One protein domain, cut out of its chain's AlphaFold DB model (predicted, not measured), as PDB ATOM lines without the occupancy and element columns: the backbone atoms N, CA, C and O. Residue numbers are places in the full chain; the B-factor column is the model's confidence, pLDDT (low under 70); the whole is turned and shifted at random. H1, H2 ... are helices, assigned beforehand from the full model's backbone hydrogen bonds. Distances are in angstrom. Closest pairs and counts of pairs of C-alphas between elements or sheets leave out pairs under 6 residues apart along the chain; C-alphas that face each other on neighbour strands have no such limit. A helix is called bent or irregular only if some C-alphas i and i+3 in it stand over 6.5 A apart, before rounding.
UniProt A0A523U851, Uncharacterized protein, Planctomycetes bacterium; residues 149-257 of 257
ATOM      1  N   GLU A 149     189.559 167.629 164.557       67.56
ATOM      2  CA  GLU A 149     188.294 167.777 163.820       67.56
ATOM      3  C   GLU A 149     188.260 166.935 162.536       67.56
ATOM      4  O   GLU A 149     187.243 166.322 162.210       67.56
ATOM      5  N   ALA A 150     189.371 166.888 161.794       70.94
ATOM      6  CA  ALA A 150     189.478 166.069 160.594       70.94
ATOM      7  C   ALA A 150     189.433 164.567 160.914       70.94
ATOM      8  O   ALA A 150     188.807 163.810 160.170       70.94
ATOM      9  N   THR A 151     190.074 164.131 162.004       67.75
ATOM     10  CA  THR A 151     189.982 162.747 162.488       67.75
ATOM     11  C   THR A 151     188.559 162.425 162.938       67.75
ATOM     12  O   THR A 151     187.991 161.461 162.438       67.75
ATOM     13  N   ALA A 152     187.941 163.266 163.770       69.75
ATOM     14  CA  ALA A 152     186.577 163.084 164.258       69.75
ATOM     15  C   ALA A 152     185.566 162.966 163.106       69.75
ATOM     16  O   ALA A 152     184.773 162.032 163.074       69.75
ATOM     17  N   LYS A 153     185.651 163.830 162.082       75.38
ATOM     18  CA  LYS A 153     184.792 163.730 160.885       75.38
ATOM     19  C   LYS A 153     184.982 162.425 160.112       75.38
ATOM     20  O   LYS A 153     184.016 161.890 159.573       75.38
ATOM     21  N   LYS A 154     186.215 161.921 160.017       71.88
ATOM     22  CA  LYS A 154     186.488 160.629 159.367       71.88
ATOM     23  C   LYS A 154     185.930 159.468 160.182       71.88
ATOM     24  O   LYS A 154     185.337 158.571 159.594       71.88
ATOM     25  N   VAL A 155     186.108 159.507 161.500       75.06
ATOM     26  CA  VAL A 155     185.583 158.505 162.432       75.06
ATOM     27  C   VAL A 155     184.058 158.481 162.381       75.06
ATOM     28  O   VAL A 155     183.493 157.411 162.208       75.06
ATOM     29  N   GLU A 156     183.392 159.637 162.405       75.75
ATOM     30  CA  GLU A 156     181.937 159.742 162.218       75.75
ATOM     31  C   GLU A 156     181.473 159.142 160.888       75.75
ATOM     32  O   GLU A 156     180.552 158.326 160.846       75.75
ATOM     33  N   GLY A 157     182.155 159.473 159.788       79.44
ATOM     34  CA  GLY A 157     181.848 158.885 158.485       79.44
ATOM     35  C   GLY A 157     182.053 157.366 158.433       79.44
ATOM     36  O   GLY A 157     181.372 156.689 157.664       79.44
ATOM     37  N   TRP A 158     182.978 156.823 159.226       79.06
ATOM     38  CA  TRP A 158     183.185 155.380 159.346       79.06
ATOM     39  C   TRP A 158     182.116 154.725 160.224       79.06
ATOM     40  O   TRP A 158     181.514 153.752 159.780       79.06
ATOM     41  N   LYS A 159     181.796 155.306 161.389       80.94
ATOM     42  CA  LYS A 159     180.708 154.854 162.274       80.94
ATOM     43  C   LYS A 159     179.395 154.703 161.525       80.94
ATOM     44  O   LYS A 159     178.734 153.679 161.646       80.94
ATOM     45  N   GLU A 160     179.022 155.712 160.743       85.25
ATOM     46  CA  GLU A 160     177.749 155.696 160.026       85.25
ATOM     47  C   GLU A 160     177.712 154.593 158.959       85.25
ATOM     48  O   GLU A 160     176.699 153.907 158.801       85.25
ATOM     49  N   LYS A 161     178.834 154.363 158.263       83.44
ATOM     50  CA  LYS A 161     178.961 153.269 157.290       83.44
ATOM     51  C   LYS A 161     178.884 151.901 157.956       83.44
ATOM     52  O   LYS A 161     178.076 151.088 157.518       83.44
ATOM     53  N   GLU A 162     179.664 151.681 159.011       80.94
ATOM     54  CA  GLU A 162     179.669 150.433 159.786       80.94
ATOM     55  C   GLU A 162     178.283 150.130 160.339       80.94
ATOM     56  O   GLU A 162     177.742 149.051 160.122       80.94
ATOM     57  N   ARG A 163     177.645 151.120 160.972       83.44
ATOM     58  CA  ARG A 163     176.299 150.980 161.535       83.44
ATOM     59  C   ARG A 163     175.289 150.582 160.468       83.44
ATOM     60  O   ARG A 163     174.473 149.694 160.702       83.44
ATOM     61  N   THR A 164     175.339 151.243 159.315       86.19
ATOM     62  CA  THR A 164     174.416 150.969 158.210       86.19
ATOM     63  C   THR A 164     174.652 149.579 157.627       86.19
ATOM     64  O   THR A 164     173.692 148.846 157.408       86.19
ATOM     65  N   GLN A 165     175.910 149.192 157.399       84.69
ATOM     66  CA  GLN A 165     176.253 147.883 156.843       84.69
ATOM     67  C   GLN A 165     175.906 146.741 157.797       84.69
ATOM     68  O   GLN A 165     175.279 145.777 157.365       84.69
ATOM     69  N   TRP A 166     176.240 146.867 159.083       87.88
ATOM     70  CA  TRP A 166     175.910 145.863 160.092       87.88
ATOM     71  C   TRP A 166     174.413 145.678 160.256       87.88
ATOM     72  O   TRP A 166     173.941 144.548 160.204       87.88
ATOM     73  N   ARG A 167     173.656 146.772 160.417       85.75
ATOM     74  CA  ARG A 167     172.197 146.678 160.547       85.75
ATOM     75  C   ARG A 167     171.578 146.032 159.324       85.75
ATOM     76  O   ARG A 167     170.779 145.119 159.461       85.75
ATOM     77  N   ARG A 168     172.005 146.456 158.133       87.44
ATOM     78  CA  ARG A 168     171.517 145.872 156.889       87.44
ATOM     79  C   ARG A 168     171.784 144.368 156.838       87.44
ATOM     80  O   ARG A 168     170.868 143.616 156.548       87.44
ATOM     81  N   LYS A 169     173.000 143.920 157.161       87.62
ATOM     82  CA  LYS A 169     173.327 142.488 157.181       87.62
ATOM     83  C   LYS A 169     172.527 141.728 158.243       87.62
ATOM     84  O   LYS A 169     171.961 140.686 157.934       87.62
ATOM     85  N   LEU A 170     172.437 142.250 159.467       86.50
ATOM     86  CA  LEU A 170     171.674 141.627 160.557       86.50
ATOM     87  C   LEU A 170     170.169 141.529 160.261       86.50
ATOM     88  O   LEU A 170     169.528 140.577 160.701       86.50
ATOM     89  N   ASP A 171     169.602 142.484 159.528       86.12
ATOM     90  CA  ASP A 171     168.172 142.496 159.205       86.12
ATOM     91  C   ASP A 171     167.833 141.749 157.909       86.12
ATOM     92  O   ASP A 171     166.795 141.093 157.846       86.12
ATOM     93  N   GLU A 172     168.680 141.838 156.881       86.62
ATOM     94  CA  GLU A 172     168.397 141.285 155.548       86.62
ATOM     95  C   GLU A 172     169.024 139.899 155.333       86.62
ATOM     96  O   GLU A 172     168.384 139.018 154.762       86.62
ATOM     97  N   ASP A 173     170.261 139.694 155.793       90.44
ATOM     98  CA  ASP A 173     171.071 138.529 155.416       90.44
ATOM     99  C   ASP A 173     171.141 137.467 156.527       90.44
ATOM    100  O   ASP A 173     171.337 136.282 156.244       90.44
ATOM    101  N   PHE A 174     170.971 137.862 157.795       91.25
ATOM    102  CA  PHE A 174     171.120 136.940 158.923       91.25
ATOM    103  C   PHE A 174     170.060 135.834 158.927       91.25
ATOM    104  O   PHE A 174     170.403 134.683 159.175       91.25
ATOM    105  N   ALA A 175     168.811 136.140 158.567       90.44
ATOM    106  CA  ALA A 175     167.751 135.134 158.472       90.44
ATOM    107  C   ALA A 175     168.105 134.022 157.461       90.44
ATOM    108  O   ALA A 175     167.917 132.837 157.731       90.44
ATOM    109  N   ALA A 176     168.702 134.387 156.319       91.12
ATOM    110  CA  ALA A 176     169.149 133.422 155.315       91.12
ATOM    111  C   ALA A 176     170.331 132.571 155.809       91.12
ATOM    112  O   ALA A 176     170.419 131.379 155.502       91.12
ATOM    113  N   LEU A 177     171.246 133.162 156.588       92.38
ATOM    114  CA  LEU A 177     172.314 132.414 157.250       92.38
ATOM    115  C   LEU A 177     171.745 131.444 158.292       92.38
ATOM    116  O   LEU A 177     172.138 130.280 158.295       92.38
ATOM    117  N   ALA A 178     170.826 131.912 159.138       91.69
ATOM    118  CA  ALA A 178     170.183 131.137 160.192       91.69
ATOM    119  C   ALA A 178     169.471 129.903 159.622       91.69
ATOM    120  O   ALA A 178     169.693 128.794 160.107       91.69
ATOM    121  N   GLU A 179     168.718 130.069 158.530       92.94
ATOM    122  CA  GLU A 179     168.095 128.959 157.802       92.94
ATOM    123  C   GLU A 179     169.150 127.980 157.258       92.94
ATOM    124  O   GLU A 179     169.042 126.767 157.448       92.94
ATOM    125  N   LYS A 180     170.217 128.497 156.632       94.50
ATOM    126  CA  LYS A 180     171.287 127.684 156.035       94.50
ATOM    127  C   LYS A 180     172.040 126.834 157.061       94.50
ATOM    128  O   LYS A 180     172.404 125.702 156.748       94.50
ATOM    129  N   ILE A 181     172.309 127.376 158.247       93.56
ATOM    130  CA  ILE A 181     173.031 126.669 159.319       93.56
ATOM    131  C   ILE A 181     172.086 125.939 160.284       93.56
ATOM    132  O   ILE A 181     172.553 125.314 161.236       93.56
ATOM    133  N   GLY A 182     170.773 125.993 160.039       93.75
ATOM    134  CA  GLY A 182     169.759 125.256 160.786       93.75
ATOM    135  C   GLY A 182     169.520 125.767 162.208       93.75
ATOM    136  O   GLY A 182     169.311 124.952 163.107       93.75
ATOM    137  N   LEU A 183     169.565 127.084 162.433       93.44
ATOM    138  CA  LEU A 183     169.144 127.660 163.713       93.44
ATOM    139  C   LEU A 183     167.631 127.512 163.886       93.44
ATOM    140  O   LEU A 183     166.858 127.688 162.945       93.44
ATOM    141  N   ASN A 184     167.197 127.209 165.108       92.88
ATOM    142  CA  ASN A 184     165.786 127.351 165.459       92.88
ATOM    143  C   ASN A 184     165.460 128.815 165.812       92.88
ATOM    144  O   ASN A 184     166.357 129.599 166.105       92.88
ATOM    145  N   GLY A 185     164.172 129.174 165.837       87.94
ATOM    146  CA  GLY A 185     163.751 130.567 166.036       87.94
ATOM    147  C   GLY A 185     164.203 131.210 167.355       87.94
ATOM    148  O   GLY A 185     164.374 132.423 167.398       87.94
ATOM    149  N   ASN A 186     164.446 130.426 168.414       92.75
ATOM    150  CA  ASN A 186     164.992 130.964 169.664       92.75
ATOM    151  C   ASN A 186     166.495 131.237 169.524       92.75
ATOM    152  O   ASN A 186     166.950 132.320 169.860       92.75
ATOM    153  N   GLN A 187     167.248 130.290 168.953       92.62
ATOM    154  CA  GLN A 187     168.680 130.472 168.689       92.62
ATOM    155  C   GLN A 187     168.938 131.641 167.733       92.62
ATOM    156  O   GLN A 187     169.881 132.397 167.931       92.62
ATOM    157  N   GLU A 188     168.104 131.803 166.706       92.94
ATOM    158  CA  GLU A 188     168.180 132.939 165.786       92.94
ATOM    159  C   GLU A 188     167.997 134.269 166.529       92.94
ATOM    160  O   GLU A 188     168.807 135.179 166.355       92.94
ATOM    161  N   ALA A 189     166.969 134.373 167.376       92.06
ATOM    162  CA  ALA A 189     166.703 135.581 168.149       92.06
ATOM    163  C   ALA A 189     167.853 135.910 169.117       92.06
ATOM    164  O   ALA A 189     168.338 137.042 169.112       92.06
ATOM    165  N   ASP A 190     168.334 134.920 169.874       94.00
ATOM    166  CA  ASP A 190     169.409 135.105 170.856       94.00
ATOM    167  C   ASP A 190     170.731 135.506 170.171       94.00
ATOM    168  O   ASP A 190     171.423 136.429 170.605       94.00
ATOM    169  N   VAL A 191     171.081 134.865 169.049       91.81
ATOM    170  CA  VAL A 191     172.289 135.218 168.284       91.81
ATOM    171  C   VAL A 191     172.160 136.607 167.654       91.81
ATOM    172  O   VAL A 191     173.143 137.354 167.613       91.81
ATOM    173  N   LYS A 192     170.966 136.983 167.182       91.62
ATOM    174  CA  LYS A 192     170.729 138.328 166.652       91.62
ATOM    175  C   LYS A 192     170.915 139.389 167.738       91.62
ATOM    176  O   LYS A 192     171.580 140.391 167.479       91.62
ATOM    177  N   GLU A 193     170.412 139.149 168.949       92.94
ATOM    178  CA  GLU A 193     170.616 140.035 170.104       92.94
ATOM    179  C   GLU A 193     172.108 140.195 170.439       92.94
ATOM    180  O   GLU A 193     172.584 141.320 170.604       92.94
ATOM    181  N   ILE A 194     172.884 139.102 170.430       92.25
ATOM    182  CA  ILE A 194     174.346 139.164 170.611       92.25
ATOM    183  C   ILE A 194     175.002 140.007 169.510       92.25
ATOM    184  O   ILE A 194     175.896 140.809 169.791       92.25
ATOM    185  N   GLY A 195     174.565 139.864 168.257       88.62
ATOM    186  CA  GLY A 195     175.040 140.687 167.144       88.62
ATOM    187  C   GLY A 195     174.763 142.183 167.353       88.62
ATOM    188  O   GLY A 195     175.640 143.019 167.120       88.62
ATOM    189  N   GLU A 196     173.574 142.534 167.844       90.06
ATOM    190  CA  GLU A 196     173.191 143.916 168.158       90.06
ATOM    191  C   GLU A 196     173.967 144.499 169.356       90.06
ATOM    192  O   GLU A 196     174.395 145.661 169.302       90.06
ATOM    193  N   ASP A 197     174.216 143.710 170.408       91.81
ATOM    194  CA  ASP A 197     175.079 144.106 171.534       91.81
ATOM    195  C   ASP A 197     176.525 144.326 171.073       91.81
ATOM    196  O   ASP A 197     177.142 145.356 171.365       91.81
ATOM    197  N   THR A 198     177.046 143.403 170.262       89.44
ATOM    198  CA  THR A 198     178.389 143.483 169.674       89.44
ATOM    199  C   THR A 198     178.548 144.776 168.875       89.44
ATOM    200  O   THR A 198     179.501 145.531 169.096       89.44
ATOM    201  N   LEU A 199     177.580 145.095 168.005       87.38
ATOM    202  CA  LEU A 199     177.549 146.355 167.263       87.38
ATOM    203  C   LEU A 199     177.543 147.561 168.204       87.38
ATOM    204  O   LEU A 199     178.301 148.510 168.004       87.38
ATOM    205  N   SER A 200     176.699 147.537 169.234       89.38
ATOM    206  CA  SER A 200     176.566 148.636 170.195       89.38
ATOM    207  C   SER A 200     177.876 148.900 170.940       89.38
ATOM    208  O   SER A 200     178.290 150.054 171.091       89.38
ATOM    209  N   ARG A 201     178.591 147.842 171.331       88.88
ATOM    210  CA  ARG A 201     179.902 147.926 171.989       88.88
ATOM    211  C   ARG A 201     180.994 148.430 171.050       88.88
ATOM    212  O   ARG A 201     181.798 149.266 171.461       88.88
ATOM    213  N   ILE A 202     180.998 147.997 169.788       85.88
ATOM    214  CA  ILE A 202     181.893 148.539 168.753       85.88
ATOM    215  C   ILE A 202     181.621 150.032 168.534       85.88
ATOM    216  O   ILE A 202     182.554 150.830 168.479       85.88
ATOM    217  N   MET A 203     180.356 150.449 168.476       83.81
ATOM    218  CA  MET A 203     180.002 151.865 168.334       83.81
ATOM    219  C   MET A 203     180.480 152.689 169.532       83.81
ATOM    220  O   MET A 203     181.051 153.758 169.336       83.81
ATOM    221  N   ALA A 204     180.359 152.167 170.755       87.00
ATOM    222  CA  ALA A 204     180.889 152.819 171.954       87.00
ATOM    223  C   ALA A 204     182.431 152.914 171.962       87.00
ATOM    224  O   ALA A 204     183.000 153.863 172.509       87.00
ATOM    225  N   LEU A 205     183.132 151.951 171.352       83.88
ATOM    226  CA  LEU A 205     184.582 152.030 171.127       83.88
ATOM    227  C   LEU A 205     184.932 153.142 170.140       83.88
ATOM    228  O   LEU A 205     185.820 153.950 170.404       83.88
ATOM    229  N   LEU A 206     184.209 153.201 169.022       79.25
ATOM    230  CA  LEU A 206     184.383 154.235 168.008       79.25
ATOM    231  C   LEU A 206     184.007 155.626 168.525       79.25
ATOM    232  O   LEU A 206     184.588 156.613 168.083       79.25
ATOM    233  N   ASP A 207     183.054 155.727 169.452       79.81
ATOM    234  CA  ASP A 207     182.680 156.988 170.097       79.81
ATOM    235  C   ASP A 207     183.817 157.593 170.903       79.81
ATOM    236  O   ASP A 207     183.952 158.806 170.897       79.81
ATOM    237  N   ARG A 208     184.682 156.764 171.492       76.75
ATOM    238  CA  ARG A 208     185.919 157.217 172.144       76.75
ATOM    239  C   ARG A 208     187.049 157.501 171.151       76.75
ATOM    240  O   ARG A 208     188.097 158.009 171.540       76.75
ATOM    241  N   ALA A 209     186.874 157.135 169.878       70.00
ATOM    242  CA  ALA A 209     187.942 157.194 168.888       70.00
ATOM    243  C   ALA A 209     188.218 158.592 168.321       70.00
ATOM    244  O   ALA A 209     189.245 158.809 167.672       70.00
ATOM    245  N   ASP A 210     187.327 159.546 168.573       63.88
ATOM    246  CA  ASP A 210     187.471 160.957 168.218       63.88
ATOM    247  C   ASP A 210     188.603 161.662 168.990       63.88
ATOM    248  O   ASP A 210     189.201 162.620 168.487       63.88
ATOM    249  N   GLU A 211     188.963 161.148 170.165       63.19
ATOM    250  CA  GLU A 211     190.051 161.660 170.999       63.19
ATOM    251  C   GLU A 211     191.443 161.150 170.578       63.19
ATOM    252  O   GLU A 211     192.470 161.696 171.005       63.19
ATOM    253  N   PHE A 212     191.511 160.142 169.701       66.25
ATOM    254  CA  PHE A 212     192.771 159.485 169.370       66.25
ATOM    255  C   PHE A 212     193.527 160.155 168.227       66.25
ATOM    256  O   PHE A 212     193.041 160.379 167.116       66.25
ATOM    257  N   THR A 213     194.794 160.450 168.498       60.53
ATOM    258  CA  THR A 213     195.687 161.167 167.580       60.53
ATOM    259  C   THR A 213     196.992 160.424 167.302       60.53
ATOM    260  O   THR A 213     197.739 160.849 166.411       60.53
ATOM    261  N   THR A 214     197.256 159.320 168.014       65.25
ATOM    262  CA  THR A 214     198.481 158.514 167.900       65.25
ATOM    263  C   THR A 214     198.191 157.067 167.497       65.25
ATOM    264  O   THR A 214     197.104 156.541 167.721       65.25
ATOM    265  N   ASN A 215     199.184 156.399 166.903       67.56
ATOM    266  CA  ASN A 215     199.061 154.997 166.491       67.56
ATOM    267  C   ASN A 215     198.917 154.031 167.679       67.56
ATOM    268  O   ASN A 215     198.282 152.992 167.529       67.56
ATOM    269  N   GLU A 216     199.489 154.363 168.840       73.25
ATOM    270  CA  GLU A 216     199.372 153.566 170.070       73.25
ATOM    271  C   GLU A 216     197.922 153.520 170.555       73.25
ATOM    272  O   GLU A 216     197.385 152.441 170.786       73.25
ATOM    273  N   GLN A 217     197.255 154.675 170.574       74.44
ATOM    274  CA  GLN A 217     195.840 154.796 170.922       74.44
ATOM    275  C   GLN A 217     194.933 153.980 169.983       74.44
ATOM    276  O   GLN A 217     193.999 153.308 170.413       74.44
ATOM    277  N   TRP A 218     195.250 153.958 168.683       74.31
ATOM    278  CA  TRP A 218     194.563 153.086 167.724       74.31
ATOM    279  C   TRP A 218     194.842 151.593 167.954       74.31
ATOM    280  O   TRP A 218     194.001 150.755 167.627       74.31
ATOM    281  N   GLY A 219     196.008 151.244 168.501       75.69
ATOM    282  CA  GLY A 219     196.341 149.880 168.912       75.69
ATOM    283  C   GLY A 219     195.484 149.399 170.083       75.69
ATOM    284  O   GLY A 219     195.002 148.267 170.054       75.69
ATOM    285  N   GLU A 220     195.230 150.269 171.063       81.44
ATOM    286  CA  GLU A 220     194.360 149.971 172.209       81.44
ATOM    287  C   GLU A 220     192.922 149.674 171.768       81.44
ATOM    288  O   GLU A 220     192.376 148.638 172.154       81.44
ATOM    289  N   ILE A 221     192.345 150.490 170.871       81.56
ATOM    290  CA  ILE A 221     191.011 150.203 170.311       81.56
ATOM    291  C   ILE A 221     190.985 148.856 169.609       81.56
ATOM    292  O   ILE A 221     190.042 148.099 169.797       81.56
ATOM    293  N   LYS A 222     191.990 148.540 168.784       80.69
ATOM    294  CA  LYS A 222     192.020 147.253 168.072       80.69
ATOM    295  C   LYS A 222     192.018 146.076 169.043       80.69
ATOM    296  O   LYS A 222     191.351 145.080 168.781       80.69
ATOM    297  N   GLY A 223     192.730 146.205 170.163       84.94
ATOM    298  CA  GLY A 223     192.710 145.216 171.238       84.94
ATOM    299  C   GLY A 223     191.337 145.099 171.904       84.94
ATOM    300  O   GLY A 223     190.843 143.992 172.088       84.94
ATOM    301  N   GLU A 224     190.693 146.219 172.240       87.44
ATOM    302  CA  GLU A 224     189.339 146.202 172.812       87.44
ATOM    303  C   GLU A 224     188.292 145.668 171.823       87.44
ATOM    304  O   GLU A 224     187.416 144.904 172.217       87.44
ATOM    305  N   TRP A 225     188.419 145.991 170.539       87.31
ATOM    306  CA  TRP A 225     187.565 145.471 169.476       87.31
ATOM    307  C   TRP A 225     187.687 143.948 169.367       87.31
ATOM    308  O   TRP A 225     186.675 143.251 169.343       87.31
ATOM    309  N   ALA A 226     188.911 143.411 169.369       87.50
ATOM    310  CA  ALA A 226     189.132 141.965 169.376       87.50
ATOM    311  C   ALA A 226     188.451 141.286 170.575       87.50
ATOM    312  O   ALA A 226     187.763 140.287 170.391       87.50
ATOM    313  N   ARG A 227     188.535 141.882 171.774       90.50
ATOM    314  CA  ARG A 227     187.850 141.361 172.971       90.50
ATOM    315  C   ARG A 227     186.328 141.374 172.852       90.50
ATOM    316  O   ARG A 227     185.677 140.488 173.391       90.50
ATOM    317  N   VAL A 228     185.753 142.372 172.178       89.75
ATOM    318  CA  VAL A 228     184.305 142.406 171.916       89.75
ATOM    319  C   VAL A 228     183.895 141.217 171.045       89.75
ATOM    320  O   VAL A 228     182.911 140.557 171.361       89.75
ATOM    321  N   PHE A 229     184.677 140.880 170.014       88.62
ATOM    322  CA  PHE A 229     184.412 139.694 169.195       88.62
ATOM    323  C   PHE A 229     184.674 138.372 169.920       88.62
ATOM    324  O   PHE A 229     183.902 137.443 169.727       88.62
ATOM    325  N   GLU A 230     185.720 138.274 170.742       91.50
ATOM    326  CA  GLU A 230     185.976 137.079 171.563       91.50
ATOM    327  C   GLU A 230     184.823 136.816 172.541       91.50
ATOM    328  O   GLU A 230     184.412 135.675 172.746       91.50
ATOM    329  N   ASP A 231     184.268 137.874 173.135       94.31
ATOM    330  CA  ASP A 231     183.126 137.752 174.034       94.31
ATOM    331  C   ASP A 231     181.840 137.374 173.286       94.31
ATOM    332  O   ASP A 231     181.091 136.529 173.768       94.31
ATOM    333  N   ALA A 232     181.617 137.931 172.092       90.62
ATOM    334  CA  ALA A 232     180.514 137.527 171.221       90.62
ATOM    335  C   ALA A 232     180.634 136.054 170.791       90.62
ATOM    336  O   ALA A 232     179.661 135.313 170.868       90.62
ATOM    337  N   GLU A 233     181.834 135.607 170.409       93.50
ATOM    338  CA  GLU A 233     182.126 134.217 170.033       93.50
ATOM    339  C   GLU A 233     181.815 133.250 171.174       93.50
ATOM    340  O   GLU A 233     181.165 132.227 170.962       93.50
ATOM    341  N   ARG A 234     182.199 133.612 172.403       95.44
ATOM    342  CA  ARG A 234     181.869 132.844 173.604       95.44
ATOM    343  C   ARG A 234     180.359 132.764 173.838       95.44
ATOM    344  O   ARG A 234     179.851 131.674 174.065       95.44
ATOM    345  N   GLN A 235     179.649 133.893 173.771       94.94
ATOM    346  CA  GLN A 235     178.196 133.929 173.983       94.94
ATOM    347  C   GLN A 235     177.436 133.123 172.919       94.94
ATOM    348  O   GLN A 235     176.505 132.395 173.248       94.94
ATOM    349  N   VAL A 236     177.857 133.204 171.654       93.00
ATOM    350  CA  VAL A 236     177.283 132.402 170.562       93.00
ATOM    351  C   VAL A 236     177.561 130.912 170.781       93.00
ATOM    352  O   VAL A 236     176.645 130.101 170.653       93.00
ATOM    353  N   GLY A 237     178.785 130.546 171.171       91.75
ATOM    354  CA  GLY A 237     179.168 129.155 171.445       91.75
ATOM    355  C   GLY A 237     178.415 128.496 172.607       91.75
ATOM    356  O   GLY A 237     178.320 127.273 172.652       91.75
ATOM    357  N   ASP A 238     177.828 129.283 173.514       95.31
ATOM    358  CA  ASP A 238     176.946 128.774 174.573       95.31
ATOM    359  C   ASP A 238     175.536 128.406 174.044       95.31
ATOM    360  O   ASP A 238     174.796 127.672 174.703       95.31
ATOM    361  N   ILE A 239     175.157 128.891 172.853       93.88
ATOM    362  CA  ILE A 239     173.815 128.741 172.253       93.88
ATOM    363  C   ILE A 239     173.806 127.714 171.112       93.88
ATOM    364  O   ILE A 239     172.814 127.002 170.903       93.88
ATOM    365  N   VAL A 240     174.892 127.653 170.342       94.00
ATOM    366  CA  VAL A 240     175.009 126.836 169.128       94.00
ATOM    367  C   VAL A 240     176.256 125.951 169.168       94.00
ATOM    368  O   VAL A 240     177.104 126.081 170.041       94.00
ATOM    369  N   ASN A 241     176.383 125.016 168.225       94.69
ATOM    370  CA  ASN A 241     177.585 124.180 168.150       94.69
ATOM    371  C   ASN A 241     178.791 124.936 167.547       94.69
ATOM    372  O   ASN A 241     178.664 126.044 167.027       94.69
ATOM    373  N   GLU A 242     179.976 124.326 167.600       92.38
ATOM    374  CA  GLU A 242     181.234 124.934 167.141       92.38
ATOM    375  C   GLU A 242     181.226 125.296 165.642       92.38
ATOM    376  O   GLU A 242     181.701 126.363 165.258       92.38
ATOM    377  N   GLU A 243     180.623 124.458 164.792       93.12
ATOM    378  CA  GLU A 243     180.515 124.715 163.348       93.12
ATOM    379  C   GLU A 243     179.614 125.927 163.060       93.12
ATOM    380  O   GLU A 243     179.975 126.819 162.290       93.12
ATOM    381  N   GLN A 244     178.466 125.998 163.736       92.19
ATOM    382  CA  GLN A 244     177.541 127.131 163.660       92.19
ATOM    383  C   GLN A 244     178.179 128.411 164.215       92.19
ATOM    384  O   GLN A 244     178.042 129.471 163.605       92.19
ATOM    385  N   THR A 245     178.923 128.308 165.320       92.56
ATOM    386  CA  THR A 245     179.665 129.429 165.917       92.56
ATOM    387  C   THR A 245     180.647 130.016 164.910       92.56
ATOM    388  O   THR A 245     180.648 131.225 164.688       92.56
ATOM    389  N   GLY A 246     181.425 129.166 164.233       90.25
ATOM    390  CA  GLY A 246     182.353 129.600 163.191       90.25
ATOM    391  C   GLY A 246     181.659 130.376 162.069       90.25
ATOM    392  O   GLY A 246     182.104 131.470 161.717       90.25
ATOM    393  N   ALA A 247     180.533 129.864 161.560       91.44
ATOM    394  CA  ALA A 247     179.769 130.514 160.493       91.44
ATOM    395  C   ALA A 247     179.165 131.867 160.921       91.44
ATOM    396  O   ALA A 247     179.202 132.836 160.158       91.44
ATOM    397  N   ILE A 248     178.638 131.957 162.147       91.38
ATOM    398  CA  ILE A 248     178.080 133.198 162.709       91.38
ATOM    399  C   ILE A 248     179.186 134.238 162.925       91.38
ATOM    400  O   ILE A 248     179.031 135.403 162.560       91.38
ATOM    401  N   MET A 249     180.331 133.827 163.471       90.38
ATOM    402  CA  MET A 249     181.445 134.742 163.713       90.38
ATOM    403  C   MET A 249     182.109 135.209 162.420       90.38
ATOM    404  O   MET A 249     182.529 136.364 162.337       90.38
ATOM    405  N   GLU A 250     182.182 134.358 161.395       90.62
ATOM    406  CA  GLU A 250     182.607 134.773 160.056       90.62
ATOM    407  C   GLU A 250     181.657 135.835 159.493       90.62
ATOM    408  O   GLU A 250     182.118 136.878 159.025       90.62
ATOM    409  N   PHE A 251     180.344 135.644 159.641       90.19
ATOM    410  CA  PHE A 251     179.340 136.625 159.236       90.19
ATOM    411  C   PHE A 251     179.482 137.970 159.970       90.19
ATOM    412  O   PHE A 251     179.467 139.028 159.330       90.19
ATOM    413  N   PHE A 252     179.685 137.966 161.292       85.19
ATOM    414  CA  PHE A 252     179.922 139.201 162.048       85.19
ATOM    415  C   PHE A 252     181.230 139.890 161.636       85.19
ATOM    416  O   PHE A 252     181.246 141.103 161.425       85.19
ATOM    417  N   ARG A 253     182.322 139.139 161.436       82.94
ATOM    418  CA  ARG A 253     183.612 139.703 160.992       82.94
ATOM    419  C   ARG A 253     183.533 140.285 159.582       82.94
ATOM    420  O   ARG A 253     184.084 141.357 159.335       82.94
ATOM    421  N   ASP A 254     182.823 139.625 158.672       82.75
ATOM    422  CA  ASP A 254     182.569 140.126 157.318       82.75
ATOM    423  C   ASP A 254     181.669 141.358 157.305       82.75
ATOM    424  O   ASP A 254     181.666 142.119 156.334       82.75
ATOM    425  N   SER A 255     180.876 141.561 158.352       76.00
ATOM    426  CA  SER A 255     180.073 142.770 158.520       76.00
ATOM    427  C   SER A 255     180.923 143.983 158.902       76.00
ATOM    428  O   SER A 255     180.513 145.095 158.598       76.00
ATOM    429  N   SER A 256     182.112 143.771 159.485       65.56
ATOM    430  CA  SER A 256     183.048 144.809 159.962       65.56
ATOM    431  C   SER A 256     184.291 145.050 159.081       65.56
ATOM    432  O   SER A 256     185.327 145.481 159.592       65.56
ATOM    433  N   LYS A 257     184.249 144.678 157.796       61.03
ATOM    434  CA  LYS A 257     185.353 144.864 156.828       61.03
ATOM    435  C   LYS A 257     185.156 146.119 155.985       61.03
ATOM    436  O   LYS A 257     186.158 146.846 155.791       61.03
TER     437      LYS A 257
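This is residues 149 to 257 of the 257 residues of an uncharacterized protein of Planctomycetes bacterium (UniProt A0A523U851). Four helices form an elongated up-and-down bundle, each running against the one before it. Three long helices, H1, H2 and H3, lie side by side in chain order, and the shorter, slanting H4 fills part of the gap between H1 and H3 on the side opposite H2. The printed part has 109 residues, with helices H1, H2, H3, H4 in that order and no named strand; the class is all helix. It is compact, with a radius of gyration of the C-alphas of 14.9 A and spans of 46 by 24 by 17 A.

H1, residues 149 to 181, has a kink of 48 degrees near residue 175 and is only just irregular: C-alphas 172 and 175 are 6.8 A apart. It touches H2, residues 185 to 211, closest at the C-alphas of Ala 152 and Asp 210, 4.6 A, at a shallow tilt of 9 degrees, opposite ways. H2 touches H3, residues 215 to 237, closest at the C-alphas of Val 191 and Val 236, 6.2 A, at a shallow 10 degrees, opposite ways. H4, residues 242 to 255, touches H1, closest at the C-alphas of Trp 166 and Ser 255, 5.4 A, at 36 degrees, only just steep. Residues 245 to 249 of H4 touch residues 229 to 237 of H3. H1 and H3 are apart. Every O i to N i+4 pair is within hydrogen-bond range in H3 and H4; in H1 26 of 29 are, in H2 20 of 23.

H1 begins at C-alpha 149 (188.294, 167.777, 163.820) and is 44.1 A long; H2 measures 41.0 A, H3 33.0 A and H4 19.8 A, ending at C-alpha 255 (180.073, 142.770, 158.520).

The farthest C-alphas, those of Glu 149 and Gly 182, are 46.5 A apart. The printed part has no cut, and its three links are tight. Confidence is under 70 at residues 149, 151 to 152, 210 to 215 and 256 to 257.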